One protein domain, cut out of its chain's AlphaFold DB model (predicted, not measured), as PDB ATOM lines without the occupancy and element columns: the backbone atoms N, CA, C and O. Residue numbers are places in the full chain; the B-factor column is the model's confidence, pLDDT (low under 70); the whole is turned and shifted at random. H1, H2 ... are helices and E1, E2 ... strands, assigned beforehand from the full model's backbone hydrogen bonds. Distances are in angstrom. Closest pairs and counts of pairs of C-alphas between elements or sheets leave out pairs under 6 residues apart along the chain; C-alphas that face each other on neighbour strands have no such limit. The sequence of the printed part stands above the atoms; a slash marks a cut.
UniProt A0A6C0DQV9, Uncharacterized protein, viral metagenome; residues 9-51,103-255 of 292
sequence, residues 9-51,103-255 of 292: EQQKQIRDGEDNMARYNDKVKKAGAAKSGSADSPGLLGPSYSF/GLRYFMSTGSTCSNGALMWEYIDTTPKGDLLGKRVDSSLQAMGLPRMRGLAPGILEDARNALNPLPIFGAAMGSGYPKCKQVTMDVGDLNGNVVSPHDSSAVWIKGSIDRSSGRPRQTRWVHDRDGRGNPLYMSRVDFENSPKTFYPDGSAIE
ATOM      1  N   GLU A   9     -48.835 -67.348  70.603       84.19
ATOM      2  CA  GLU A   9     -49.439 -66.110  70.104       84.19
ATOM      3  C   GLU A   9     -49.276 -64.953  71.094       84.19
ATOM      4  O   GLU A   9     -48.876 -63.859  70.694       84.19
ATOM      5  N   GLN A  10     -49.509 -65.194  72.388       80.44
ATOM      6  CA  GLN A  10     -49.298 -64.192  73.438       80.44
ATOM      7  C   GLN A  10     -47.825 -63.784  73.529       80.44
ATOM      8  O   GLN A  10     -47.512 -62.599  73.606       80.44
ATOM      9  N   GLN A  11     -46.904 -64.748  73.439       83.94
ATOM     10  CA  GLN A  11     -45.469 -64.456  73.424       83.94
ATOM     11  C   GLN A  11     -45.058 -63.618  72.206       83.94
ATOM     12  O   GLN A  11     -44.202 -62.743  72.321       83.94
ATOM     13  N   LYS A  12     -45.667 -63.858  71.036       85.75
ATOM     14  CA  LYS A  12     -45.433 -63.036  69.843       85.75
ATOM     15  C   LYS A  12     -45.917 -61.599  70.048       85.75
ATOM     16  O   LYS A  12     -45.169 -60.677  69.757       85.75
ATOM     17  N   GLN A  13     -47.119 -61.413  70.593       81.88
ATOM     18  CA  GLN A  13     -47.670 -60.080  70.866       81.88
ATOM     19  C   GLN A  13     -46.824 -59.273  71.855       81.88
ATOM     20  O   GLN A  13     -46.738 -58.055  71.723       81.88
ATOM     21  N   ILE A  14     -46.205 -59.934  72.836       82.31
ATOM     22  CA  ILE A  14     -45.283 -59.281  73.773       82.31
ATOM     23  C   ILE A  14     -44.038 -58.784  73.027       82.31
ATOM     24  O   ILE A  14     -43.720 -57.603  73.114       82.31
ATOM     25  N   ARG A  15     -43.390 -59.641  72.222       84.69
ATOM     26  CA  ARG A  15     -42.205 -59.249  71.433       84.69
ATOM     27  C   ARG A  15     -42.497 -58.110  70.456       84.69
ATOM     28  O   ARG A  15     -41.744 -57.143  70.401       84.69
ATOM     29  N   ASP A  16     -43.611 -58.197  69.728       84.38
ATOM     30  CA  ASP A  16     -44.021 -57.160  68.772       84.38
ATOM     31  C   ASP A  16     -44.245 -55.804  69.484       84.38
ATOM     32  O   ASP A  16     -43.902 -54.741  68.950       84.38
ATOM     33  N   GLY A  17     -44.780 -55.834  70.709       82.00
ATOM     34  CA  GLY A  17     -44.965 -54.658  71.557       82.00
ATOM     35  C   GLY A  17     -43.644 -54.053  72.043       82.00
ATOM     36  O   GLY A  17     -43.460 -52.835  71.962       82.00
ATOM     37  N   GLU A  18     -42.707 -54.887  72.497       86.00
ATOM     38  CA  GLU A  18     -41.366 -54.463  72.921       86.00
ATOM     39  C   GLU A  18     -40.600 -53.782  71.773       86.00
ATOM     40  O   GLU A  18     -40.066 -52.683  71.954       86.00
ATOM     41  N   ASP A  19     -40.635 -54.358  70.567       86.44
ATOM     42  CA  ASP A  19     -40.016 -53.780  69.367       86.44
ATOM     43  C   ASP A  19     -40.648 -52.434  68.981       86.44
ATOM     44  O   ASP A  19     -39.955 -51.476  68.607       86.44
ATOM     45  N   ASN A  20     -41.977 -52.324  69.090       84.62
ATOM     46  CA  ASN A  20     -42.689 -51.078  68.824       84.62
ATOM     47  C   ASN A  20     -42.268 -49.965  69.798       84.62
ATOM     48  O   ASN A  20     -42.002 -48.836  69.365       84.62
ATOM     49  N   MET A  21     -42.159 -50.285  71.091       85.75
ATOM     50  CA  MET A  21     -41.687 -49.355  72.119       85.75
ATOM     51  C   MET A  21     -40.223 -48.964  71.916       85.75
ATOM     52  O   MET A  21     -39.891 -47.782  72.015       85.75
ATOM     53  N   ALA A  22     -39.352 -49.915  71.571       87.00
ATOM     54  CA  ALA A  22     -37.944 -49.644  71.289       87.00
ATOM     55  C   ALA A  22     -37.783 -48.667  70.113       87.00
ATOM     56  O   ALA A  22     -37.055 -47.675  70.215       87.00
ATOM     57  N   ARG A  23     -38.533 -48.884  69.025       86.25
ATOM     58  CA  ARG A  23     -38.545 -47.991  67.859       86.25
ATOM     59  C   ARG A  23     -39.055 -46.593  68.205       86.25
ATOM     60  O   ARG A  23     -38.515 -45.605  67.709       86.25
ATOM     61  N   TYR A  24     -40.101 -46.499  69.023       87.25
ATOM     62  CA  TYR A  24     -40.609 -45.213  69.497       87.25
ATOM     63  C   TYR A  24     -39.557 -44.469  70.334       87.25
ATOM     64  O   TYR A  24     -39.245 -43.318  70.032       87.25
ATOM     65  N   ASN A  25     -38.950 -45.141  71.314       88.38
ATOM     66  CA  ASN A  25     -37.931 -44.550  72.181       88.38
ATOM     67  C   ASN A  25     -36.709 -44.059  71.387       88.38
ATOM     68  O   ASN A  25     -36.195 -42.977  71.666       88.38
ATOM     69  N   ASP A  26     -36.275 -44.802  70.362       88.81
ATOM     70  CA  ASP A  26     -35.202 -44.373  69.456       88.81
ATOM     71  C   ASP A  26     -35.569 -43.090  68.689       88.81
ATOM     72  O   ASP A  26     -34.770 -42.153  68.628       88.81
ATOM     73  N   LYS A  27     -36.801 -42.994  68.167       86.50
ATOM     74  CA  LYS A  27     -37.284 -41.774  67.500       86.50
ATOM     75  C   LYS A  27     -37.334 -40.574  68.446       86.50
ATOM     76  O   LYS A  27     -36.856 -39.504  68.076       86.50
ATOM     77  N   VAL A  28     -37.872 -40.741  69.654       85.75
ATOM     78  CA  VAL A  28     -37.922 -39.668  70.665       85.75
ATOM     79  C   VAL A  28     -36.512 -39.213  71.034       85.75
ATOM     80  O   VAL A  28     -36.233 -38.015  71.034       85.75
ATOM     81  N   LYS A  29     -35.594 -40.159  71.269       86.88
ATOM     82  CA  LYS A  29     -34.193 -39.861  71.587       86.88
ATOM     83  C   LYS A  29     -33.507 -39.073  70.469       86.88
ATOM     84  O   LYS A  29     -32.801 -38.109  70.756       86.88
ATOM     85  N   LYS A  30     -33.726 -39.452  69.206       86.69
ATOM     86  CA  LYS A  30     -33.166 -38.760  68.033       86.69
ATOM     87  C   LYS A  30     -33.743 -37.362  67.826       86.69
ATOM     88  O   LYS A  30     -33.024 -36.484  67.363       86.69
ATOM     89  N   ALA A  31     -35.012 -37.148  68.163       83.25
ATOM     90  CA  ALA A  31     -35.670 -35.859  67.975       83.25
ATOM     91  C   ALA A  31     -35.259 -34.789  69.011       83.25
ATOM     92  O   ALA A  31     -35.459 -33.597  68.780       83.25
ATOM     93  N   GLY A  32     -34.644 -35.198  70.125       80.31
ATOM     94  CA  GLY A  32     -34.047 -34.295  71.110       80.31
ATOM     95  C   GLY A  32     -35.050 -33.595  72.037       80.31
ATOM     96  O   GLY A  32     -36.258 -33.834  72.004       80.31
ATOM     97  N   ALA A  33     -34.533 -32.712  72.900       72.88
ATOM     98  CA  ALA A  33     -35.277 -32.111  74.015       72.88
ATOM     99  C   ALA A  33     -36.527 -31.314  73.593       72.88
ATOM    100  O   ALA A  33     -37.505 -31.287  74.339       72.88
ATOM    101  N   ALA A  34     -36.544 -30.731  72.390       71.19
ATOM    102  CA  ALA A  34     -37.694 -29.990  71.866       71.19
ATOM    103  C   ALA A  34     -38.958 -30.859  71.719       71.19
ATOM    104  O   ALA A  34     -40.068 -30.350  71.811       71.19
ATOM    105  N   LYS A  35     -38.800 -32.179  71.537       79.56
ATOM    106  CA  LYS A  35     -39.913 -33.133  71.419       79.56
ATOM    107  C   LYS A  35     -40.318 -33.789  72.734       79.56
ATOM    108  O   LYS A  35     -41.223 -34.615  72.733       79.56
ATOM    109  N   SER A  36     -39.692 -33.412  73.851       70.75
ATOM    110  CA  SER A  36     -39.986 -33.984  75.172       70.75
ATOM    111  C   SER A  36     -41.322 -33.524  75.769       70.75
ATOM    112  O   SER A  36     -41.812 -34.161  76.697       70.75
ATOM    113  N   GLY A  37     -41.918 -32.433  75.267       69.19
ATOM    114  CA  GLY A  37     -43.188 -31.880  75.758       69.19
ATOM    115  C   GLY A  37     -43.150 -31.323  77.191       69.19
ATOM    116  O   GLY A  37     -44.086 -30.646  77.606       69.19
ATOM    117  N   SER A  38     -42.072 -31.560  77.944       67.31
ATOM    118  CA  SER A  38     -41.923 -31.139  79.340       67.31
ATOM    119  C   SER A  38     -41.570 -29.659  79.487       67.31
ATOM    120  O   SER A  38     -41.917 -29.063  80.500       67.31
ATOM    121  N   ALA A  39     -40.944 -29.049  78.475       68.25
ATOM    122  CA  ALA A  39     -40.594 -27.623  78.473       68.25
ATOM    123  C   ALA A  39     -41.826 -26.698  78.522       68.25
ATOM    124  O   ALA A  39     -41.761 -25.605  79.085       68.25
ATOM    125  N   ASP A  40     -42.953 -27.161  77.978       74.38
ATOM    126  CA  ASP A  40     -44.238 -26.457  78.021       74.38
ATOM    127  C   ASP A  40     -44.983 -26.691  79.339       74.38
ATOM    128  O   ASP A  40     -46.013 -26.065  79.594       74.38
ATOM    129  N   SER A  41     -44.502 -27.619  80.172       72.50
ATOM    130  CA  SER A  41     -45.137 -27.925  81.441       72.50
ATOM    131  C   SER A  41     -44.714 -26.904  82.488       72.50
ATOM    132  O   SER A  41     -43.523 -26.613  82.617       72.50
ATOM    133  N   PRO A  42     -45.652 -26.383  83.290       69.12
ATOM    134  CA  PRO A  42     -45.293 -25.492  84.381       69.12
ATOM    135  C   PRO A  42     -44.507 -26.195  85.511       69.12
ATOM    136  O   PRO A  42     -44.007 -25.530  86.410       69.12
ATOM    137  N   GLY A  43     -44.332 -27.520  85.434       67.38
ATOM    138  CA  GLY A  43     -43.660 -28.338  86.439       67.38
ATOM    139  C   GLY A  43     -44.656 -29.039  87.362       67.38
ATOM    140  O   GLY A  43     -45.866 -28.846  87.254       67.38
ATOM    141  N   LEU A  44     -44.141 -29.871  88.274       65.31
ATOM    142  CA  LEU A  44     -44.959 -30.668  89.201       65.31
ATOM    143  C   LEU A  44     -45.787 -29.806  90.171       65.31
ATOM    144  O   LEU A  44     -46.806 -30.260  90.677       65.31
ATOM    145  N   LEU A  45     -45.342 -28.575  90.432       71.75
ATOM    146  CA  LEU A  45     -45.987 -27.646  91.362       71.75
ATOM    147  C   LEU A  45     -46.971 -26.688  90.677       71.75
ATOM    148  O   LEU A  45     -47.526 -25.816  91.335       71.75
ATOM    149  N   GLY A  46     -47.200 -26.848  89.370       76.31
ATOM    150  CA  GLY A  46     -48.016 -25.916  88.602       76.31
ATOM    151  C   GLY A  46     -47.289 -24.600  88.290       76.31
ATOM    152  O   GLY A  46     -46.089 -24.462  88.536       76.31
ATOM    153  N   PRO A  47     -47.978 -23.658  87.625       84.56
ATOM    154  CA  PRO A  47     -47.386 -22.407  87.169       84.56
ATOM    155  C   PRO A  47     -47.060 -21.503  88.354       84.56
ATOM    156  O   PRO A  47     -47.679 -21.606  89.410       84.56
ATOM    157  N   SER A  48     -46.118 -20.578  88.162       81.56
ATOM    158  CA  SER A  48     -45.780 -19.540  89.142       81.56
ATOM    159  C   SER A  48     -46.878 -18.469  89.202       81.56
ATOM    160  O   SER A  48     -46.670 -17.328  88.798       81.56
ATOM    161  N   TYR A  49     -48.074 -18.872  89.619       85.25
ATOM    162  CA  TYR A  49     -49.230 -18.008  89.810       85.25
ATOM    163  C   TYR A  49     -49.396 -17.713  91.297       85.25
ATOM    164  O   TYR A  49     -49.490 -18.635  92.109       85.25
ATOM    165  N   SER A  50     -49.446 -16.434  91.649       86.25
ATOM    166  CA  SER A  50     -49.556 -15.972  93.027       86.25
ATOM    167  C   SER A  50     -50.793 -15.107  93.169       86.25
ATOM    168  O   SER A  50     -50.862 -14.008  92.639       86.25
ATOM    169  N   PHE A  51     -51.774 -15.586  93.930       84.12
ATOM    170  CA  PHE A  51     -53.000 -14.828  94.182       84.12
ATOM    171  C   PHE A  51     -52.741 -13.452  94.810       84.12
ATOM    172  O   PHE A  51     -53.548 -12.548  94.625       84.12
ATOM    173  N   GLY A 103     -57.994 -16.708  89.867       88.56
ATOM    174  CA  GLY A 103     -57.893 -18.123  89.551       88.56
ATOM    175  C   GLY A 103     -57.338 -18.335  88.154       88.56
ATOM    176  O   GLY A 103     -57.455 -17.480  87.276       88.56
ATOM    177  N   LEU A 104     -56.746 -19.504  87.956       91.44
ATOM    178  CA  LEU A 104     -56.022 -19.864  86.750       91.44
ATOM    179  C   LEU A 104     -56.462 -21.234  86.228       91.44
ATOM    180  O   LEU A 104     -56.624 -22.193  86.993       91.44
ATOM    181  N   ARG A 105     -56.602 -21.323  84.905       92.94
ATOM    182  CA  ARG A 105     -56.823 -22.565  84.161       92.94
ATOM    183  C   ARG A 105     -55.578 -22.948  83.389       92.94
ATOM    184  O   ARG A 105     -55.050 -22.142  82.624       92.94
ATOM    185  N   TYR A 106     -55.118 -24.177  83.554       92.38
ATOM    186  CA  TYR A 106     -53.905 -24.633  82.889       92.38
ATOM    187  C   TYR A 106     -53.864 -26.153  82.754       92.38
ATOM    188  O   TYR A 106     -54.577 -26.886  83.436       92.38
ATOM    189  N   PHE A 107     -53.000 -26.629  81.861       91.38
ATOM    190  CA  PHE A 107     -52.650 -28.041  81.780       91.38
ATOM    191  C   PHE A 107     -51.356 -28.301  82.549       91.38
ATOM    192  O   PHE A 107     -50.357 -27.606  82.362       91.38
ATOM    193  N   MET A 108     -51.356 -29.343  83.372       87.56
ATOM    194  CA  MET A 108     -50.185 -29.828  84.095       87.56
ATOM    195  C   MET A 108     -49.751 -31.172  83.522       87.56
ATOM    196  O   MET A 108     -50.590 -32.027  83.247       87.56
ATOM    197  N   SER A 109     -48.449 -31.372  83.313       85.25
ATOM    198  CA  SER A 109     -47.971 -32.676  82.851       85.25
ATOM    199  C   SER A 109     -48.028 -33.668  84.002       85.25
ATOM    200  O   SER A 109     -47.612 -33.363  85.117       85.25
ATOM    201  N   THR A 110     -48.502 -34.871  83.711       82.19
ATOM    202  CA  THR A 110     -48.506 -35.983  84.672       82.19
ATOM    203  C   THR A 110     -47.177 -36.745  84.686       82.19
ATOM    204  O   THR A 110     -46.975 -37.603  85.536       82.19
ATOM    205  N   GLY A 111     -46.285 -36.484  83.720       80.69
ATOM    206  CA  GLY A 111     -45.070 -37.272  83.478       80.69
ATOM    207  C   GLY A 111     -45.309 -38.619  82.776       80.69
ATOM    208  O   GLY A 111     -44.368 -39.203  82.244       80.69
ATOM    209  N   SER A 112     -46.556 -39.091  82.712       85.00
ATOM    210  CA  SER A 112     -46.936 -40.337  82.038       85.00
ATOM    211  C   SER A 112     -47.121 -40.138  80.533       85.00
ATOM    212  O   SER A 112     -47.445 -39.048  80.063       85.00
ATOM    213  N   THR A 113     -46.943 -41.206  79.754       88.25
ATOM    214  CA  THR A 113     -47.130 -41.193  78.293       88.25
ATOM    215  C   THR A 113     -48.395 -41.961  77.917       88.25
ATOM    216  O   THR A 113     -48.666 -43.037  78.439       88.25
ATOM    217  N   CYS A 114     -49.169 -41.409  76.992       91.50
ATOM    218  CA  CYS A 114     -50.359 -42.027  76.429       91.50
ATOM    219  C   CYS A 114     -50.009 -43.192  75.489       91.50
ATOM    220  O   CYS A 114     -48.912 -43.268  74.931       91.50
ATOM    221  N   SER A 115     -50.972 -44.077  75.219       89.88
ATOM    222  CA  SER A 115     -50.768 -45.232  74.326       89.88
ATOM    223  C   SER A 115     -50.365 -44.873  72.890       89.88
ATOM    224  O   SER A 115     -49.818 -45.715  72.176       89.88
ATOM    225  N   ASN A 116     -50.597 -43.628  72.475       90.00
ATOM    226  CA  ASN A 116     -50.219 -43.069  71.181       90.00
ATOM    227  C   ASN A 116     -48.845 -42.360  71.182       90.00
ATOM    228  O   ASN A 116     -48.437 -41.847  70.142       90.00
ATOM    229  N   GLY A 117     -48.138 -42.330  72.316       88.94
ATOM    230  CA  GLY A 117     -46.810 -41.722  72.459       88.94
ATOM    231  C   GLY A 117     -46.799 -40.245  72.874       88.94
ATOM    232  O   GLY A 117     -45.724 -39.694  73.089       88.94
ATOM    233  N   ALA A 118     -47.954 -39.593  73.019       91.19
ATOM    234  CA  ALA A 118     -48.005 -38.216  73.510       91.19
ATOM    235  C   ALA A 118     -47.843 -38.144  75.038       91.19
ATOM    236  O   ALA A 118     -48.255 -39.063  75.748       91.19
ATOM    237  N   LEU A 119     -47.296 -37.042  75.558       89.69
ATOM    238  CA  LEU A 119     -47.254 -36.781  76.998       89.69
ATOM    239  C   LEU A 119     -48.680 -36.568  77.515       89.69
ATOM    240  O   LEU A 119     -49.469 -35.854  76.890       89.69
ATOM    241  N   MET A 120     -49.006 -37.183  78.648       89.94
ATOM    242  CA  MET A 120     -50.309 -37.066  79.292       89.94
ATOM    243  C   MET A 120     -50.347 -35.842  80.207       89.94
ATOM    244  O   MET A 120     -49.448 -35.617  81.027       89.94
ATOM    245  N   TRP A 121     -51.426 -35.081  80.094       89.56
ATOM    246  CA  TRP A 121     -51.695 -33.877  80.866       89.56
ATOM    247  C   TRP A 121     -52.960 -34.052  81.701       89.56
ATOM    248  O   TRP A 121     -53.858 -34.799  81.321       89.56
ATOM    249  N   GLU A 122     -53.050 -33.320  82.803       87.88
ATOM    250  CA  GLU A 122     -54.288 -33.117  83.550       87.88
ATOM    251  C   GLU A 122     -54.668 -31.639  83.464       87.88
ATOM    252  O   GLU A 122     -53.807 -30.756  83.498       87.88
ATOM    253  N   TYR A 123     -55.958 -31.367  83.302       90.19
ATOM    254  CA  TYR A 123     -56.475 -30.006  83.266       90.19
ATOM    255  C   TYR A 123     -56.854 -29.557  84.677       90.19
ATOM    256  O   TYR A 123     -57.675 -30.200  85.332       90.19
ATOM    257  N   ILE A 124     -56.268 -28.449  85.124       87.31
ATOM    258  CA  ILE A 124     -56.492 -27.865  86.444       87.31
ATOM    259  C   ILE A 124     -57.236 -26.542  86.269       87.31
ATOM    260  O   ILE A 124     -56.832 -25.683  85.485       87.31
ATOM    261  N   ASP A 125     -58.329 -26.387  87.014       88.81
ATOM    262  CA  ASP A 125     -59.141 -25.175  87.052       88.81
ATOM    263  C   ASP A 125     -59.308 -24.726  88.503       88.81
ATOM    264  O   ASP A 125     -60.109 -25.292  89.248       88.81
ATOM    265  N   THR A 126     -58.539 -23.707  88.878       85.50
ATOM    266  CA  THR A 126     -58.586 -23.088  90.213       85.50
ATOM    267  C   THR A 126     -59.577 -21.922  90.276       85.50
ATOM    268  O   THR A 126     -59.626 -21.204  91.270       85.50
ATOM    269  N   THR A 127     -60.369 -21.688  89.220       86.25
ATOM    270  CA  THR A 127     -61.319 -20.569  89.206       86.25
ATOM    271  C   THR A 127     -62.497 -20.835  90.157       86.25
ATOM    272  O   THR A 127     -63.174 -21.862  90.013       86.25
ATOM    273  N   PRO A 128     -62.799 -19.923  91.106       85.00
ATOM    274  CA  PRO A 128     -63.859 -20.130  92.088       85.00
ATOM    275  C   PRO A 128     -65.245 -20.286  91.448       85.00
ATOM    276  O   PRO A 128     -65.767 -19.417  90.726       85.00
ATOM    277  N   LYS A 129     -65.898 -21.408  91.746       81.94
ATOM    278  CA  LYS A 129     -67.235 -21.736  91.235       81.94
ATOM    279  C   LYS A 129     -68.333 -21.168  92.127       81.94
ATOM    280  O   LYS A 129     -69.438 -20.941  91.623       81.94
ATOM    281  N   GLY A 130     -68.017 -20.848  93.379       76.50
ATOM    282  CA  GLY A 130     -68.971 -20.315  94.348       76.50
ATOM    283  C   GLY A 130     -70.022 -21.347  94.735       76.50
ATOM    284  O   GLY A 130     -71.182 -20.990  94.909       76.50
ATOM    285  N   ASP A 131     -69.648 -22.626  94.771       76.25
ATOM    286  CA  ASP A 131     -70.529 -23.738  95.136       76.25
ATOM    287  C   ASP A 131     -70.262 -24.276  96.551       76.25
ATOM    288  O   ASP A 131     -71.001 -25.137  97.037       76.25
ATOM    289  N   LEU A 132     -69.246 -23.746  97.242       69.94
ATOM    290  CA  LEU A 132     -68.815 -24.235  98.549       69.94
ATOM    291  C   LEU A 132     -69.873 -24.145  99.643       69.94
ATOM    292  O   LEU A 132     -70.066 -25.091 100.401       69.94
ATOM    293  N   LEU A 133     -70.522 -22.989  99.761       71.06
ATOM    294  CA  LEU A 133     -71.348 -22.652 100.926       71.06
ATOM    295  C   LEU A 133     -72.793 -23.140 100.797       71.06
ATOM    296  O   LEU A 133     -73.625 -22.920 101.680       71.06
ATOM    297  N   GLY A 134     -73.073 -23.867  99.714       74.12
ATOM    298  CA  GLY A 134     -74.355 -24.485  99.445       74.12
ATOM    299  C   GLY A 134     -75.460 -23.481  99.111       74.12
ATOM    300  O   GLY A 134     -75.383 -22.277  99.347       74.12
ATOM    301  N   LYS A 135     -76.562 -24.019  98.580       80.00
ATOM    302  CA  LYS A 135     -77.682 -23.218  98.061       80.00
ATOM    303  C   LYS A 135     -78.329 -22.311  99.111       80.00
ATOM    304  O   LYS A 135     -78.870 -21.274  98.756       80.00
ATOM    305  N   ARG A 136     -78.288 -22.687 100.395       79.38
ATOM    306  CA  ARG A 136     -78.910 -21.912 101.478       79.38
ATOM    307  C   ARG A 136     -78.211 -20.570 101.692       79.38
ATOM    308  O   ARG A 136     -78.896 -19.557 101.769       79.38
ATOM    309  N   VAL A 137     -76.878 -20.567 101.770       78.38
ATOM    310  CA  VAL A 137     -76.100 -19.330 101.940       78.38
ATOM    311  C   VAL A 137     -76.224 -18.467 100.688       78.38
ATOM    312  O   VAL A 137     -76.510 -17.280 100.804       78.38
ATOM    313  N   ASP A 138     -76.135 -19.077  99.503       79.94
ATOM    314  CA  ASP A 138     -76.359 -18.389  98.226       79.94
ATOM    315  C   ASP A 138     -77.724 -17.691  98.162       79.94
ATOM    316  O   ASP A 138     -77.803 -16.521  97.791       79.94
ATOM    317  N   SER A 139     -78.807 -18.380  98.539       80.50
ATOM    318  CA  SER A 139     -80.149 -17.791  98.542       80.50
ATOM    319  C   SER A 139     -80.289 -16.665  99.563       80.50
ATOM    320  O   SER A 139     -80.945 -15.669  99.270       80.50
ATOM    321  N   SER A 140     -79.664 -16.782 100.739       81.06
ATOM    322  CA  SER A 140     -79.662 -15.708 101.739       81.06
ATOM    323  C   SER A 140     -78.895 -14.473 101.259       81.06
ATOM    324  O   SER A 140     -79.383 -13.361 101.432       81.06
ATOM    325  N   LEU A 141     -77.744 -14.651 100.603       81.31
ATOM    326  CA  LEU A 141     -76.976 -13.544 100.023       81.31
ATOM    327  C   LEU A 141     -77.749 -12.853  98.901       81.31
ATOM    328  O   LEU A 141     -77.874 -11.630  98.909       81.31
ATOM    329  N   GLN A 142     -78.359 -13.626  97.999       83.19
ATOM    330  CA  GLN A 142     -79.204 -13.077  96.937       83.19
ATOM    331  C   GLN A 142     -80.410 -12.310  97.494       83.19
ATOM    332  O   GLN A 142     -80.737 -11.243  96.980       83.19
ATOM    333  N   ALA A 143     -81.039 -12.803  98.567       83.44
ATOM    334  CA  ALA A 143     -82.132 -12.101  99.242       83.44
ATOM    335  C   ALA A 143     -81.692 -10.760  99.860       83.44
ATOM    336  O   ALA A 143     -82.510  -9.857 100.013       83.44
ATOM    337  N   MET A 144     -80.404 -10.614 100.179       81.06
ATOM    338  CA  MET A 144     -79.795  -9.370 100.658       81.06
ATOM    339  C   MET A 144     -79.226  -8.500  99.523       81.06
ATOM    340  O   MET A 144     -78.590  -7.485  99.796       81.06
ATOM    341  N   GLY A 145     -79.429  -8.882  98.255       80.31
ATOM    342  CA  GLY A 145     -78.872  -8.183  97.094       80.31
ATOM    343  C   GLY A 145     -77.359  -8.356  96.930       80.31
ATOM    344  O   GLY A 145     -76.739  -7.608  96.175       80.31
ATOM    345  N   LEU A 146     -76.757  -9.320  97.631       81.75
ATOM    346  CA  LEU A 146     -75.327  -9.586  97.590       81.75
ATOM    347  C   LEU A 146     -74.980 -10.684  96.575       81.75
ATOM    348  O   LEU A 146     -75.746 -11.634  96.372       81.75
ATOM    349  N   PRO A 147     -73.801 -10.584  95.945       83.56
ATOM    350  CA  PRO A 147     -73.305 -11.616  95.059       83.56
ATOM    351  C   PRO A 147     -72.978 -12.933  95.766       83.56
ATOM    352  O   PRO A 147     -72.799 -13.005  96.980       83.56
ATOM    353  N   ARG A 148     -72.808 -13.991  94.961       84.12
ATOM    354  CA  ARG A 148     -72.230 -15.257  95.435       84.12
ATOM    355  C   ARG A 148     -70.790 -15.060  95.896       84.12
ATOM    356  O   ARG A 148     -70.065 -14.249  95.320       84.12
ATOM    357  N   MET A 149     -70.380 -15.859  96.879       83.00
ATOM    358  CA  MET A 149     -69.033 -15.812  97.445       83.00
ATOM    359  C   MET A 149     -68.067 -16.638  96.599       83.00
ATOM    360  O   MET A 149     -67.962 -17.850  96.751       83.00
ATOM    361  N   ARG A 150     -67.408 -15.960  95.657       87.00
ATOM    362  CA  ARG A 150     -66.429 -16.525  94.716       87.00
ATOM    363  C   ARG A 150     -65.063 -15.855  94.877       87.00
ATOM    364  O   ARG A 150     -64.272 -15.859  93.943       87.00
ATOM    365  N   GLY A 151     -64.827 -15.194  96.009       84.50
ATOM    366  CA  GLY A 151     -63.569 -14.504  96.276       84.50
ATOM    367  C   GLY A 151     -62.439 -15.460  96.642       84.50
ATOM    368  O   GLY A 151     -62.615 -16.679  96.653       84.50
ATOM    369  N   LEU A 152     -61.283 -14.896  96.984       84.88
ATOM    370  CA  LEU A 152     -60.088 -15.654  97.362       84.88
ATOM    371  C   LEU A 152     -60.323 -16.629  98.519       84.88
ATOM    372  O   LEU A 152     -59.910 -17.781  98.432       84.88
ATOM    373  N   ALA A 153     -60.990 -16.204  99.596       83.12
ATOM    374  CA  ALA A 153     -61.164 -17.057 100.772       83.12
ATOM    375  C   ALA A 153     -62.083 -18.265 100.491       83.12
ATOM    376  O   ALA A 153     -61.661 -19.396 100.746       83.12
ATOM    377  N   PRO A 154     -63.292 -18.096  99.913       80.06
ATOM    378  CA  PRO A 154     -64.086 -19.229  99.440       80.06
ATOM    379  C   PRO A 154     -63.368 -20.048  98.364       80.06
ATOM    380  O   PRO A 154     -63.461 -21.268  98.388       80.06
ATOM    381  N   GLY A 155     -62.628 -19.400  97.459       78.44
ATOM    382  CA  GLY A 155     -61.862 -20.055  96.399       78.44
ATOM    383  C   GLY A 155     -60.798 -21.009  96.937       78.44
ATOM    384  O   GLY A 155     -60.755 -22.161  96.520       78.44
ATOM    385  N   ILE A 156     -60.005 -20.580  97.925       77.62
ATOM    386  CA  ILE A 156     -59.014 -21.432  98.600       77.62
ATOM    387  C   ILE A 156     -59.696 -22.603  99.308       77.62
ATOM    388  O   ILE A 156     -59.172 -23.709  99.298       77.62
ATOM    389  N   LEU A 157     -60.869 -22.399  99.913       76.19
ATOM    390  CA  LEU A 157     -61.607 -23.484 100.559       76.19
ATOM    391  C   LEU A 157     -62.225 -24.467  99.544       76.19
ATOM    392  O   LEU A 157     -62.250 -25.670  99.806       76.19
ATOM    393  N   GLU A 158     -62.702 -23.988  98.389       72.38
ATOM    394  CA  GLU A 158     -63.140 -24.829  97.264       72.38
ATOM    395  C   GLU A 158     -61.985 -25.654  96.718       72.38
ATOM    396  O   GLU A 158     -62.120 -26.869  96.562       72.38
ATOM    397  N   ASP A 159     -60.855 -24.999  96.462       70.31
ATOM    398  CA  ASP A 159     -59.658 -25.640  95.951       70.31
ATOM    399  C   ASP A 159     -59.108 -26.633  96.968       70.31
ATOM    400  O   ASP A 159     -58.911 -27.784  96.618       70.31
ATOM    401  N   ALA A 160     -59.013 -26.282  98.253       66.31
ATOM    402  CA  ALA A 160     -58.619 -27.213  99.308       66.31
ATOM    403  C   ALA A 160     -59.566 -28.418  99.389       66.31
ATOM    404  O   ALA A 160     -59.099 -29.550  99.449       66.31
ATOM    405  N   ARG A 161     -60.891 -28.233  99.324       69.25
ATOM    406  CA  ARG A 161     -61.845 -29.357  99.282       69.25
ATOM    407  C   ARG A 161     -61.590 -30.269  98.077       69.25
ATOM    408  O   ARG A 161     -61.661 -31.489  98.211       69.25
ATOM    409  N   ASN A 162     -61.319 -29.687  96.911       66.12
ATOM    410  CA  ASN A 162     -61.114 -30.431  95.670       66.12
ATOM    411  C   ASN A 162     -59.712 -31.080  95.604       66.12
ATOM    412  O   ASN A 162     -59.588 -32.207  95.132       66.12
ATOM    413  N   ALA A 163     -58.683 -30.409  96.123       58.75
ATOM    414  CA  ALA A 163     -57.278 -30.816  96.150       58.75
ATOM    415  C   ALA A 163     -56.972 -31.823  97.271       58.75
ATOM    416  O   ALA A 163     -56.138 -32.709  97.092       58.75
ATOM    417  N   LEU A 164     -57.693 -31.766  98.400       56.34
ATOM    418  CA  LEU A 164     -57.654 -32.780  99.466       56.34
ATOM    419  C   LEU A 164     -58.297 -34.111  99.054       56.34
ATOM    420  O   LEU A 164     -58.287 -35.063  99.835       56.34
ATOM    421  N   ASN A 165     -58.827 -34.215  97.833       56.47
ATOM    422  CA  ASN A 165     -59.059 -35.494  97.185       56.47
ATOM    423  C   ASN A 165     -57.884 -35.794  96.243       56.47
ATOM    424  O   ASN A 165     -57.970 -35.511  95.049       56.47
ATOM    425  N   PRO A 166     -56.784 -36.388  96.733       52.19
ATOM    426  CA  PRO A 166     -55.609 -36.609  95.909       52.19
ATOM    427  C   PRO A 166     -55.766 -37.833  94.990       52.19
ATOM    428  O   PRO A 166     -54.852 -38.160  94.240       52.19
ATOM    429  N   LEU A 167     -56.912 -38.526  95.021       61.78
ATOM    430  CA  LEU A 167     -57.163 -39.738  94.236       61.78
ATOM    431  C   LEU A 167     -57.057 -39.542  92.714       61.78
ATOM    432  O   LEU A 167     -56.581 -40.466  92.062       61.78
ATOM    433  N   PRO A 168     -57.445 -38.405  92.102       59.09
ATOM    434  CA  PRO A 168     -57.256 -38.199  90.668       59.09
ATOM    435  C   PRO A 168     -55.779 -38.032  90.293       59.09
ATOM    436  O   PRO A 168     -55.345 -38.604  89.299       59.09
ATOM    437  N   ILE A 169     -55.001 -37.312  91.109       60.72
ATOM    438  CA  ILE A 169     -53.570 -37.070  90.865       60.72
ATOM    439  C   ILE A 169     -52.756 -38.332  91.169       60.72
ATOM    440  O   ILE A 169     -51.973 -38.772  90.331       60.72
ATOM    441  N   PHE A 170     -52.986 -38.978  92.317       60.88
ATOM    442  CA  PHE A 170     -52.386 -40.278  92.621       60.88
ATOM    443  C   PHE A 170     -52.873 -41.365  91.669       60.88
ATOM    444  O   PHE A 170     -52.095 -42.232  91.313       60.88
ATOM    445  N   GLY A 171     -54.115 -41.324  91.193       57.41
ATOM    446  CA  GLY A 171     -54.600 -42.234  90.157       57.41
ATOM    447  C   GLY A 171     -53.875 -42.028  88.827       57.41
ATOM    448  O   GLY A 171     -53.484 -43.000  88.196       57.41
ATOM    449  N   ALA A 172     -53.622 -40.783  88.423       58.06
ATOM    450  CA  ALA A 172     -52.869 -40.475  87.207       58.06
ATOM    451  C   ALA A 172     -51.363 -40.801  87.323       58.06
ATOM    452  O   ALA A 172     -50.739 -41.160  86.323       58.06
ATOM    453  N   ALA A 173     -50.786 -40.694  88.527       58.47
ATOM    454  CA  ALA A 173     -49.361 -40.924  88.793       58.47
ATOM    455  C   ALA A 173     -49.019 -42.368  89.229       58.47
ATOM    456  O   ALA A 173     -47.943 -42.865  88.913       58.47
ATOM    457  N   MET A 174     -49.917 -43.039  89.955       57.97
ATOM    458  CA  MET A 174     -49.769 -44.396  90.517       57.97
ATOM    459  C   MET A 174     -50.724 -45.419  89.884       57.97
ATOM    460  O   MET A 174     -50.733 -46.583  90.289       57.97
ATOM    461  N   GLY A 175     -51.559 -45.003  88.927       57.94
ATOM    462  CA  GLY A 175     -52.381 -45.904  88.122       57.94
ATOM    463  C   GLY A 175     -51.535 -46.890  87.323       57.94
ATOM    464  O   GLY A 175     -50.303 -46.838  87.330       57.94
ATOM    465  N   SER A 176     -52.183 -47.813  86.603       60.25
ATOM    466  CA  SER A 176     -51.416 -48.662  85.689       60.25
ATOM    467  C   SER A 176     -50.672 -47.747  84.709       60.25
ATOM    468  O   SER A 176     -51.250 -46.783  84.205       60.25
ATOM    469  N   GLY A 177     -49.389 -48.012  84.449       70.81
ATOM    470  CA  GLY A 177     -48.549 -47.199  83.552       70.81
ATOM    471  C   GLY A 177     -48.997 -47.200  82.081       70.81
ATOM    472  O   GLY A 177     -48.203 -46.898  81.197       70.81
ATOM    473  N   TYR A 178     -50.253 -47.571  81.816       86.88
ATOM    474  CA  TYR A 178     -50.862 -47.818  80.517       86.88
ATOM    475  C   TYR A 178     -52.176 -47.019  80.348       86.88
ATOM    476  O   TYR A 178     -53.246 -47.616  80.154       86.88
ATOM    477  N   PRO A 179     -52.154 -45.674  80.455       89.38
ATOM    478  CA  PRO A 179     -53.359 -44.859  80.348       89.38
ATOM    479  C   PRO A 179     -53.877 -44.791  78.904       89.38
ATOM    480  O   PRO A 179     -53.116 -44.646  77.939       89.38
ATOM    481  N   LYS A 180     -55.205 -44.843  78.750       88.88
ATOM    482  CA  LYS A 180     -55.877 -44.466  77.503       88.88
ATOM    483  C   LYS A 180     -56.146 -42.969  77.534       88.88
ATOM    484  O   LYS A 180     -56.713 -42.472  78.498       88.88
ATOM    485  N   CYS A 181     -55.774 -42.261  76.476       92.06
ATOM    486  CA  CYS A 181     -55.926 -40.813  76.414       92.06
ATOM    487  C   CYS A 181     -56.853 -40.371  75.290       92.06
ATOM    488  O   CYS A 181     -57.015 -41.065  74.283       92.06
ATOM    489  N   LYS A 182     -57.381 -39.159  75.440       92.56
ATOM    490  CA  LYS A 182     -58.068 -38.417  74.384       92.56
ATOM    491  C   LYS A 182     -57.513 -37.008  74.282       92.56
ATOM    492  O   LYS A 182     -57.021 -36.450  75.261       92.56
ATOM    493  N   GLN A 183     -57.609 -36.434  73.095       93.25
ATOM    494  CA  GLN A 183     -57.256 -35.044  72.887       93.25
ATOM    495  C   GLN A 183     -58.439 -34.158  73.283       93.25
ATOM    496  O   GLN A 183     -59.572 -34.406  72.870       93.25
ATOM    497  N   VAL A 184     -58.178 -33.138  74.095       93.56
ATOM    498  CA  VAL A 184     -59.175 -32.143  74.502       93.56
ATOM    499  C   VAL A 184     -58.628 -30.746  74.270       93.56
ATOM    500  O   VAL A 184     -57.426 -30.514  74.404       93.56
ATOM    501  N   THR A 185     -59.524 -29.822  73.939       95.19
ATOM    502  CA  THR A 185     -59.223 -28.397  73.810       95.19
ATOM    503  C   THR A 185     -59.973 -27.654  74.900       95.19
ATOM    504  O   THR A 185     -61.201 -27.715  74.941       95.19
ATOM    505  N   MET A 186     -59.238 -26.970  75.774       95.06
ATOM    506  CA  MET A 186     -59.795 -26.250  76.922       95.06
ATOM    507  C   MET A 186     -59.278 -24.811  76.958       95.06
ATOM    508  O   MET A 186     -58.182 -24.529  76.465       95.06
ATOM    509  N   ASP A 187     -60.075 -23.917  77.545       95.19
ATOM    510  CA  ASP A 187     -59.664 -22.548  77.867       95.19
ATOM    511  C   ASP A 187     -58.518 -22.584  78.894       95.19
ATOM    512  O   ASP A 187     -58.536 -23.393  79.816       95.19
ATOM    513  N   VAL A 188     -57.533 -21.703  78.752       94.50
ATOM    514  CA  VAL A 188     -56.408 -21.551  79.691       94.50
ATOM    515  C   VAL A 188     -56.270 -20.090  80.120       94.50
ATOM    516  O   VAL A 188     -56.928 -19.222  79.558       94.50
ATOM    517  N   GLY A 189     -55.413 -19.802  81.094       93.44
ATOM    518  CA  GLY A 189     -55.221 -18.447  81.608       93.44
ATOM    519  C   GLY A 189     -56.212 -18.071  82.709       93.44
ATOM    520  O   GLY A 189     -56.934 -18.922  83.239       93.44
ATOM    521  N   ASP A 190     -56.184 -16.800  83.100       92.19
ATOM    522  CA  ASP A 190     -57.085 -16.251  84.113       92.19
ATOM    523  C   ASP A 190     -58.511 -16.047  83.556       92.19
ATOM    524  O   ASP A 190     -58.806 -16.289  82.379       92.19
ATOM    525  N   LEU A 191     -59.431 -15.579  84.402       90.00
ATOM    526  CA  LEU A 191     -60.809 -15.295  83.987       90.00
ATOM    527  C   LEU A 191     -60.944 -14.132  82.989       90.00
ATOM    528  O   LEU A 191     -61.979 -14.031  82.325       90.00
ATOM    529  N   ASN A 192     -59.906 -13.308  82.843       89.38
ATOM    530  CA  ASN A 192     -59.831 -12.215  81.876       89.38
ATOM    531  C   ASN A 192     -59.204 -12.657  80.537       89.38
ATOM    532  O   ASN A 192     -59.228 -11.895  79.573       89.38
ATOM    533  N   GLY A 193     -58.679 -13.884  80.446       91.00
ATOM    534  CA  GLY A 193     -57.986 -14.400  79.265       91.00
ATOM    535  C   GLY A 193     -56.498 -14.037  79.201       91.00
ATOM    536  O   GLY A 193     -55.875 -14.192  78.148       91.00
ATOM    537  N   ASN A 194     -55.915 -13.577  80.305       92.88
ATOM    538  CA  ASN A 194     -54.484 -13.351  80.437       92.88
ATOM    539  C   ASN A 194     -53.757 -14.679  80.663       92.88
ATOM    540  O   ASN A 194     -54.218 -15.561  81.385       92.88
ATOM    541  N   VAL A 195     -52.588 -14.819  80.043       93.00
ATOM    542  CA  VAL A 195     -51.707 -15.996  80.185       93.00
ATOM    543  C   VAL A 195     -50.348 -15.654  80.805       93.00
ATOM    544  O   VAL A 195     -49.499 -16.526  80.985       93.00
ATOM    545  N   VAL A 196     -50.170 -14.374  81.113       92.56
ATOM    546  CA  VAL A 196     -49.040 -13.728  81.784       92.56
ATOM    547  C   VAL A 196     -49.658 -12.754  82.782       92.56
ATOM    548  O   VAL A 196     -50.750 -12.247  82.507       92.56
ATOM    549  N   SER A 197     -48.975 -12.483  83.891       91.31
ATOM    550  CA  SER A 197     -49.443 -11.481  84.848       91.31
ATOM    551  C   SER A 197     -49.610 -10.104  84.201       91.31
ATOM    552  O   SER A 197     -48.698  -9.628  83.517       91.31
ATOM    553  N   PRO A 198     -50.766  -9.441  84.405       88.94
ATOM    554  CA  PRO A 198     -50.937  -8.029  84.083       88.94
ATOM    555  C   PRO A 198     -50.016  -7.111  84.896       88.94
ATOM    556  O   PRO A 198     -49.751  -5.994  84.457       88.94
ATOM    557  N   HIS A 199     -49.544  -7.572  86.060       87.25
ATOM    558  CA  HIS A 199     -48.750  -6.793  87.011       87.25
ATOM    559  C   HIS A 199     -47.243  -7.086  86.905       87.25
ATOM    560  O   HIS A 199     -46.428  -6.203  87.165       87.25
ATOM    561  N   ASP A 200     -46.867  -8.286  86.446       87.06
ATOM    562  CA  ASP A 200     -45.479  -8.678  86.179       87.06
ATOM    563  C   ASP A 200     -45.343  -9.416  84.835       87.06
ATOM    564  O   ASP A 200     -45.614 -10.609  84.703       87.06
ATOM    565  N   SER A 201     -44.836  -8.726  83.813       86.44
ATOM    566  CA  SER A 201     -44.658  -9.311  82.476       86.44
ATOM    567  C   SER A 201     -43.638 -10.458  82.419       86.44
ATOM    568  O   SER A 201     -43.611 -11.199  81.432       86.44
ATOM    569  N   SER A 202     -42.815 -10.637  83.458       87.19
ATOM    570  CA  SER A 202     -41.901 -11.774  83.583       87.19
ATOM    571  C   SER A 202     -42.591 -13.039  84.116       87.19
ATOM    572  O   SER A 202     -42.132 -14.156  83.845       87.19
ATOM    573  N   ALA A 203     -43.737 -12.893  84.787       88.94
ATOM    574  CA  ALA A 203     -44.531 -13.988  85.330       88.94
ATOM    575  C   ALA A 203     -45.435 -14.618  84.254       88.94
ATOM    576  O   ALA A 203     -46.638 -14.364  84.157       88.94
ATOM    577  N   VAL A 204     -44.843 -15.474  83.416       90.44
ATOM    578  CA  VAL A 204     -45.563 -16.250  82.390       90.44
ATOM    579  C   VAL A 204     -46.184 -17.506  83.004       90.44
ATOM    580  O   VAL A 204     -45.472 -18.453  83.346       90.44
ATOM    581  N   TRP A 205     -47.516 -17.558  83.083       90.75
ATOM    582  CA  TRP A 205     -48.228 -18.698  83.668       90.75
ATOM    583  C   TRP A 205     -48.446 -19.837  82.678       90.75
ATOM    584  O   TRP A 205     -48.259 -21.001  83.026       90.75
ATOM    585  N   ILE A 206     -48.851 -19.520  81.444       92.25
ATOM    586  CA  ILE A 206     -49.154 -20.535  80.428       92.25
ATOM    587  C   ILE A 206     -48.077 -20.526  79.349       92.25
ATOM    588  O   ILE A 206     -47.874 -19.529  78.658       92.25
ATOM    589  N   LYS A 207     -47.409 -21.669  79.191       88.69
ATOM    590  CA  LYS A 207     -46.327 -21.886  78.223       88.69
ATOM    591  C   LYS A 207     -46.790 -22.763  77.056       88.69
ATOM    592  O   LYS A 207     -47.805 -23.457  77.142       88.69
ATOM    593  N   GLY A 208     -46.019 -22.749  75.972       86.06
ATOM    594  CA  GLY A 208     -46.272 -23.543  74.768       86.06
ATOM    595  C   GLY A 208     -47.305 -22.931  73.818       86.06
ATOM    596  O   GLY A 208     -47.703 -21.774  73.951       86.06
ATOM    597  N   SER A 209     -47.746 -23.718  72.834       86.56
ATOM    598  CA  SER A 209     -48.703 -23.273  71.810       86.56
ATOM    599  C   SER A 209     -50.061 -22.907  72.416       86.56
ATOM    600  O   SER A 209     -50.664 -23.732  73.105       86.56
ATOM    601  N   ILE A 210     -50.543 -21.696  72.127       91.69
ATOM    602  CA  ILE A 210     -51.837 -21.162  72.575       91.69
ATOM    603  C   ILE A 210     -52.633 -20.724  71.345       91.69
ATOM    604  O   ILE A 210     -52.184 -19.862  70.589       91.69
ATOM    605  N   ASP A 211     -53.824 -21.289  71.175       93.56
ATOM    606  CA  ASP A 211     -54.792 -20.860  70.170       93.56
ATOM    607  C   ASP A 211     -55.620 -19.688  70.713       93.56
ATOM    608  O   ASP A 211     -56.167 -19.763  71.811       93.56
ATOM    609  N   ARG A 212     -55.706 -18.593  69.955       93.38
ATOM    610  CA  ARG A 212     -56.510 -17.403  70.290       93.38
ATOM    611  C   ARG A 212     -57.624 -17.127  69.278       93.38
ATOM    612  O   ARG A 212     -58.303 -16.109  69.388       93.38
ATOM    613  N   SER A 213     -57.834 -18.018  68.310       88.81
ATOM    614  CA  SER A 213     -58.801 -17.836  67.221       88.81
ATOM    615  C   SER A 213     -60.244 -17.644  67.708       88.81
ATOM    616  O   SER A 213     -61.011 -16.923  67.076       88.81
ATOM    617  N   SER A 214     -60.609 -18.222  68.859       80.75
ATOM    618  CA  SER A 214     -61.953 -18.128  69.441       80.75
ATOM    619  C   SER A 214     -62.137 -17.000  70.470       80.75
ATOM    620  O   SER A 214     -63.096 -17.033  71.237       80.75
ATOM    621  N   GLY A 215     -61.210 -16.039  70.563       85.38
ATOM    622  CA  GLY A 215     -61.297 -14.888  71.478       85.38
ATOM    623  C   GLY A 215     -60.898 -15.158  72.937       85.38
ATOM    624  O   GLY A 215     -60.663 -14.216  73.686       85.38
ATOM    625  N   ARG A 216     -60.748 -16.426  73.337       90.31
ATOM    626  CA  ARG A 216     -60.101 -16.841  74.593       90.31
ATOM    627  C   ARG A 216     -58.901 -17.732  74.292       90.31
ATOM    628  O   ARG A 216     -58.989 -18.524  73.352       90.31
ATOM    629  N   PRO A 217     -57.804 -17.625  75.060       95.25
ATOM    630  CA  PRO A 217     -56.658 -18.503  74.891       95.25
ATOM    631  C   PRO A 217     -57.040 -19.949  75.221       95.25
ATOM    632  O   PRO A 217     -57.642 -20.238  76.255       95.25
ATOM    633  N   ARG A 218     -56.681 -20.864  74.324       95.81
ATOM    634  CA  ARG A 218     -56.955 -22.296  74.422       95.81
ATOM    635  C   ARG A 218     -55.701 -23.111  74.194       95.81
ATOM    636  O   ARG A 218     -54.824 -22.728  73.422       95.81
ATOM    637  N   GLN A 219     -55.649 -24.273  74.831       93.44
ATOM    638  CA  GLN A 219     -54.649 -25.289  74.533       93.44
ATOM    639  C   GLN A 219     -55.315 -26.618  74.241       93.44
ATOM    640  O   GLN A 219     -56.318 -26.991  74.852       93.44
ATOM    641  N   THR A 220     -54.702 -27.341  73.314       93.12
ATOM    642  CA  THR A 220     -55.068 -28.710  72.992       93.12
ATOM    643  C   THR A 220     -54.014 -29.646  73.562       93.12
ATOM    644  O   THR A 220     -52.822 -29.504  73.266       93.12
ATOM    645  N   ARG A 221     -54.440 -30.592  74.399       92.81
ATOM    646  CA  ARG A 221     -53.560 -31.554  75.076       92.81
ATOM    647  C   ARG A 221     -54.197 -32.939  75.129       92.81
ATOM    648  O   ARG A 221     -55.414 -33.084  75.024       92.81
ATOM    649  N   TRP A 222     -53.355 -33.958  75.278       92.94
ATOM    650  CA  TRP A 222     -53.789 -35.327  75.536       92.94
ATOM    651  C   TRP A 222     -54.005 -35.506  77.033       92.94
ATOM    652  O   TRP A 222     -53.068 -35.347  77.807       92.94
ATOM    653  N   VAL A 223     -55.233 -35.825  77.429       91.94
ATOM    654  CA  VAL A 223     -55.613 -36.061  78.828       91.94
ATOM    655  C   VAL A 223     -56.058 -37.499  79.025       91.94
ATOM    656  O   VAL A 223     -56.452 -38.165  78.060       91.94
ATOM    657  N   HIS A 224     -56.022 -37.972  80.271       90.56
ATOM    658  CA  HIS A 224     -56.526 -39.297  80.619       90.56
ATOM    659  C   HIS A 224     -58.009 -39.397  80.251       90.56
ATOM    660  O   HIS A 224     -58.843 -38.604  80.695       90.56
ATOM    661  N   ASP A 225     -58.345 -40.361  79.400       90.88
ATOM    662  CA  ASP A 225     -59.727 -40.640  79.064       90.88
ATOM    663  C   ASP A 225     -60.461 -41.242  80.269       90.88
ATOM    664  O   ASP A 225     -59.887 -41.969  81.082       90.88
ATOM    665  N   ARG A 226     -61.746 -40.922  80.385       88.94
ATOM    666  CA  ARG A 226     -62.597 -41.324  81.505       88.94
ATOM    667  C   ARG A 226     -63.890 -41.913  80.966       88.94
ATOM    668  O   ARG A 226     -64.400 -41.450  79.946       88.94
ATOM    669  N   ASP A 227     -64.412 -42.926  81.646       87.38
ATOM    670  CA  ASP A 227     -65.713 -43.505  81.318       87.38
ATOM    671  C   ASP A 227     -66.870 -42.532  81.642       87.38
ATOM    672  O   ASP A 227     -66.677 -41.450  82.199       87.38
ATOM    673  N   GLY A 228     -68.108 -42.926  81.324       86.12
ATOM    674  CA  GLY A 228     -69.301 -42.120  81.624       86.12
ATOM    675  C   GLY A 228     -69.574 -41.897  83.121       86.12
ATOM    676  O   GLY A 228     -70.473 -41.136  83.462       86.12
ATOM    677  N   ARG A 229     -68.822 -42.552  84.015       85.06
ATOM    678  CA  ARG A 229     -68.880 -42.392  85.475       85.06
ATOM    679  C   ARG A 229     -67.691 -41.586  86.016       85.06
ATOM    680  O   ARG A 229     -67.611 -41.373  87.221       85.06
ATOM    681  N   GLY A 230     -66.787 -41.127  85.148       81.69
ATOM    682  CA  GLY A 230     -65.604 -40.350  85.514       81.69
ATOM    683  C   GLY A 230     -64.388 -41.184  85.932       81.69
ATOM    684  O   GLY A 230     -63.375 -40.598  86.330       81.69
ATOM    685  N   ASN A 231     -64.443 -42.517  85.825       82.94
ATOM    686  CA  ASN A 231     -63.313 -43.376  86.175       82.94
ATOM    687  C   ASN A 231     -62.250 -43.352  85.069       82.94
ATOM    688  O   ASN A 231     -62.612 -43.430  83.891       82.94
ATOM    689  N   PRO A 232     -60.954 -43.290  85.419       84.81
ATOM    690  CA  PRO A 232     -59.864 -43.340  84.450       84.81
ATOM    691  C   PRO A 232     -59.867 -44.647  83.650       84.81
ATOM    692  O   PRO A 232     -59.964 -45.739  84.212       84.81
ATOM    693  N   LEU A 233     -59.725 -44.535  82.328       88.06
ATOM    694  CA  LEU A 233     -59.636 -45.675  81.424       88.06
ATOM    695  C   LEU A 233     -58.183 -46.119  81.258       88.06
ATOM    696  O   LEU A 233     -57.318 -45.361  80.814       88.06
ATOM    697  N   TYR A 234     -57.928 -47.383  81.570       88.38
ATOM    698  CA  TYR A 234     -56.641 -48.034  81.356       88.38
ATOM    699  C   TYR A 234     -56.768 -49.119  80.295       88.38
ATOM    700  O   TYR A 234     -57.863 -49.605  80.005       88.38
ATOM    701  N   MET A 235     -55.634 -49.516  79.734       88.31
ATOM    702  CA  MET A 235     -55.537 -50.688  78.871       88.31
ATOM    703  C   MET A 235     -54.543 -51.699  79.437       88.31
ATOM    704  O   MET A 235     -53.803 -51.406  80.378       88.31
ATOM    705  N   SER A 236     -54.550 -52.914  78.885       88.00
ATOM    706  CA  SER A 236     -53.538 -53.903  79.239       88.00
ATOM    707  C   SER A 236     -52.156 -53.428  78.777       88.00
ATOM    708  O   SER A 236     -52.036 -52.672  77.809       88.00
ATOM    709  N   ARG A 237     -51.098 -53.900  79.448       86.31
ATOM    710  CA  ARG A 237     -49.711 -53.647  79.034       86.31
ATOM    711  C   ARG A 237     -49.488 -54.012  77.566       86.31
ATOM    712  O   ARG A 237     -48.943 -53.219  76.810       86.31
ATOM    713  N   VAL A 238     -49.964 -55.193  77.172       84.19
ATOM    714  CA  VAL A 238     -49.804 -55.724  75.814       84.19
ATOM    715  C   VAL A 238     -50.502 -54.822  74.796       84.19
ATOM    716  O   VAL A 238     -49.909 -54.496  73.771       84.19
ATOM    717  N   ASP A 239     -51.723 -54.361  75.077       87.94
ATOM    718  CA  ASP A 239     -52.436 -53.442  74.179       87.94
ATOM    719  C   ASP A 239     -51.748 -52.079  74.093       87.94
ATOM    720  O   ASP A 239     -51.679 -51.478  73.018       87.94
ATOM    721  N   PHE A 240     -51.207 -51.591  75.209       88.94
ATOM    722  CA  PHE A 240     -50.470 -50.336  75.253       88.94
ATOM    723  C   PHE A 240     -49.187 -50.403  74.434       88.94
ATOM    724  O   PHE A 240     -48.949 -49.529  73.600       88.94
ATOM    725  N   GLU A 241     -48.366 -51.431  74.638       86.38
ATOM    726  CA  GLU A 241     -47.102 -51.623  73.924       86.38
ATOM    727  C   GLU A 241     -47.351 -51.828  72.424       86.38
ATOM    728  O   GLU A 241     -46.663 -51.226  71.599       86.38
ATOM    729  N   ASN A 242     -48.413 -52.549  72.052       85.94
ATOM    730  CA  ASN A 242     -48.802 -52.761  70.654       85.94
ATOM    731  C   ASN A 242     -49.553 -51.584  70.008       85.94
ATOM    732  O   ASN A 242     -49.757 -51.573  68.791       85.94
ATOM    733  N   SER A 243     -49.979 -50.583  70.781       87.00
ATOM    734  CA  SER A 243     -50.670 -49.416  70.228       87.00
ATOM    735  C   SER A 243     -49.719 -48.567  69.367       87.00
ATOM    736  O   SER A 243     -48.577 -48.315  69.778       87.00
ATOM    737  N   PRO A 244     -50.161 -48.077  68.190       84.31
ATOM    738  CA  PRO A 244     -49.344 -47.219  67.337       84.31
ATOM    739  C   PRO A 244     -48.911 -45.934  68.054       84.31
ATOM    740  O   PRO A 244     -49.745 -45.132  68.469       84.31
ATOM    741  N   LYS A 245     -47.597 -45.716  68.167       86.44
ATOM    742  CA  LYS A 245     -47.004 -44.516  68.770       86.44
ATOM    743  C   LYS A 245     -46.865 -43.400  67.735       86.44
ATOM    744  O   LYS A 245     -45.788 -43.132  67.214       86.44
ATOM    745  N   THR A 246     -47.996 -42.812  67.367       87.88
ATOM    746  CA  THR A 246     -48.101 -41.834  66.276       87.88
ATOM    747  C   THR A 246     -47.692 -40.415  66.655       87.88
ATOM    748  O   THR A 246     -47.627 -39.574  65.761       87.88
ATOM    749  N   PHE A 247     -47.418 -40.128  67.929       90.00
ATOM    750  CA  PHE A 247     -47.079 -38.786  68.407       90.00
ATOM    751  C   PHE A 247     -45.797 -38.774  69.233       90.00
ATOM    752  O   PHE A 247     -45.520 -39.711  69.977       90.00
ATOM    753  N   TYR A 248     -45.031 -37.692  69.106       89.81
ATOM    754  CA  TYR A 248     -43.979 -37.331  70.046       89.81
ATOM    755  C   TYR A 248     -44.605 -36.867  71.375       89.81
ATOM    756  O   TYR A 248     -45.777 -36.478  71.392       89.81
ATOM    757  N   PRO A 249     -43.840 -36.853  72.484       88.81
ATOM    758  CA  PRO A 249     -44.332 -36.360  73.769       88.81
ATOM    759  C   PRO A 249     -44.912 -34.933  73.727       88.81
ATOM    760  O   PRO A 249     -45.915 -34.673  74.384       88.81
ATOM    761  N   ASP A 250     -44.369 -34.032  72.902       86.19
ATOM    762  CA  ASP A 250     -44.927 -32.683  72.664       86.19
ATOM    763  C   ASP A 250     -46.306 -32.674  71.961       86.19
ATOM    764  O   ASP A 250     -46.924 -31.624  71.797       86.19
ATOM    765  N   GLY A 251     -46.806 -33.839  71.542       85.56
ATOM    766  CA  GLY A 251     -48.072 -34.007  70.837       85.56
ATOM    767  C   GLY A 251     -47.981 -33.809  69.323       85.56
ATOM    768  O   GLY A 251     -49.002 -33.915  68.647       85.56
ATOM    769  N   SER A 252     -46.793 -33.549  68.770       86.44
ATOM    770  CA  SER A 252     -46.594 -33.473  67.321       86.44
ATOM    771  C   SER A 252     -46.563 -34.863  66.683       86.44
ATOM    772  O   SER A 252     -46.135 -35.840  67.298       86.44
ATOM    773  N   ALA A 253     -47.044 -34.980  65.446       87.56
ATOM    774  CA  ALA A 253     -47.115 -36.266  64.758       87.56
ATOM    775  C   ALA A 253     -45.716 -36.813  64.411       87.56
ATOM    776  O   ALA A 253     -44.821 -36.074  64.001       87.56
ATOM    777  N   ILE A 254     -45.546 -38.131  64.533       84.25
ATOM    778  CA  ILE A 254     -44.356 -38.857  64.085       84.25
ATOM    779  C   ILE A 254     -44.592 -39.362  62.664       84.25
ATOM    780  O   ILE A 254     -45.372 -40.294  62.435       84.25
ATOM    781  N   GLU A 255     -43.852 -38.810  61.705       71.50
ATOM    782  CA  GLU A 255     -43.876 -39.294  60.325       71.50
ATOM    783  C   GLU A 255     -43.470 -40.777  60.231       71.50
ATOM    784  O   GLU A 255     -42.560 -41.269  60.914       71.50
TER     785      GLU A 255
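Overview. This is residues 9 to 51 and 103 to 255 of the 292 residues of an uncharacterized protein of viral metagenome (UniProt A0A6C0DQV9). A small, strongly twisted sheet of four strands, E1 to E4, makes the middle of an elongated body, with H2 far out at one end of its length and H1, with the short H5 packed on it, at the other. H4 covers part of one face of the sheet, over E1 and E2, while H3 comes between H2 and H4 along the chain, and long loops fill much of the rest. The printed part has 196 residues, with five named helices and four named strands in the order H1 E1 E2 H2 H3 H4 E3 E4 H5; the mixed sheet runs E1 E2 E4 E3. The class is mixed, helices and strands, with under half of the residues in named elements. The whole is only just loose, close to compact, with a radius of gyration of the C-alphas of 20.0 A, and spans 71 by 38 by 28 A.

Arrangement. H1, residues 9 to 31, touches H5, residues 237 to 242, with residues 13 to 21 alone; their closest C-alphas, of Gly 17 and Asn 242, are 4.4 A apart. These two run the same way at a steep tilt of 64 degrees, and neither is on the sheet. E1, residues 104 to 113, and E2, residues 119 to 125, form an antiparallel hairpin, with N 108 and O 122 2.8 A apart, within hydrogen-bond range. H2, residues 134 to 143, touches no helix and is not on the sheet. H3, residues 152 to 163, is not on the sheet either and is apart from H2. H4, residues 167 to 174, is on the sheet at a height over the sheet of 9.9 A, over E2 and, only just, with 3 C-alphas, over E1; it runs along the strands, at 19 degrees to E2 on the local plane. The closest C-alphas of H4 and E1, those of Ala 173 and Thr 110, are 6.5 A apart. E3, residues 181 to 187, and E4, residues 218 to 224, form an antiparallel hairpin, with N 184 and O 221 2.9 A apart. E4 is also the parallel neighbour of E2, with N 121 and O 222 2.8 A apart. In the five helices every O i to N i+4 pair is within hydrogen-bond range.

Along the chain. H1 begins at C-alpha 9, (-49.439, -66.110, 70.104), and is 33.3 A long from first to last C-alpha. E1 measures 24.6 A, E2 19.4 A, E3 18.7 A and E4 18.1 A. H2 measures 14.6 A, H3 15.5 A, H4 9.5 A and H5 8.5 A. H5 ends at C-alpha 242, (-48.802, -52.761, 70.654).

Size, cuts and confidence. The C-alphas farthest apart, of Glu 9 and Met 144, are 71.2 A apart. Residues 52 to 102 are cut out, and C-alphas 51 and 103 are 7.5 A apart across the cut. The links E3 to E4, 30 residues, and E4 to H5, 12 residues, are long. Mean pLDDT of the printed part is 82.9; residues 37 to 39, 42 to 44, 132 and 160 to 176 are under 70.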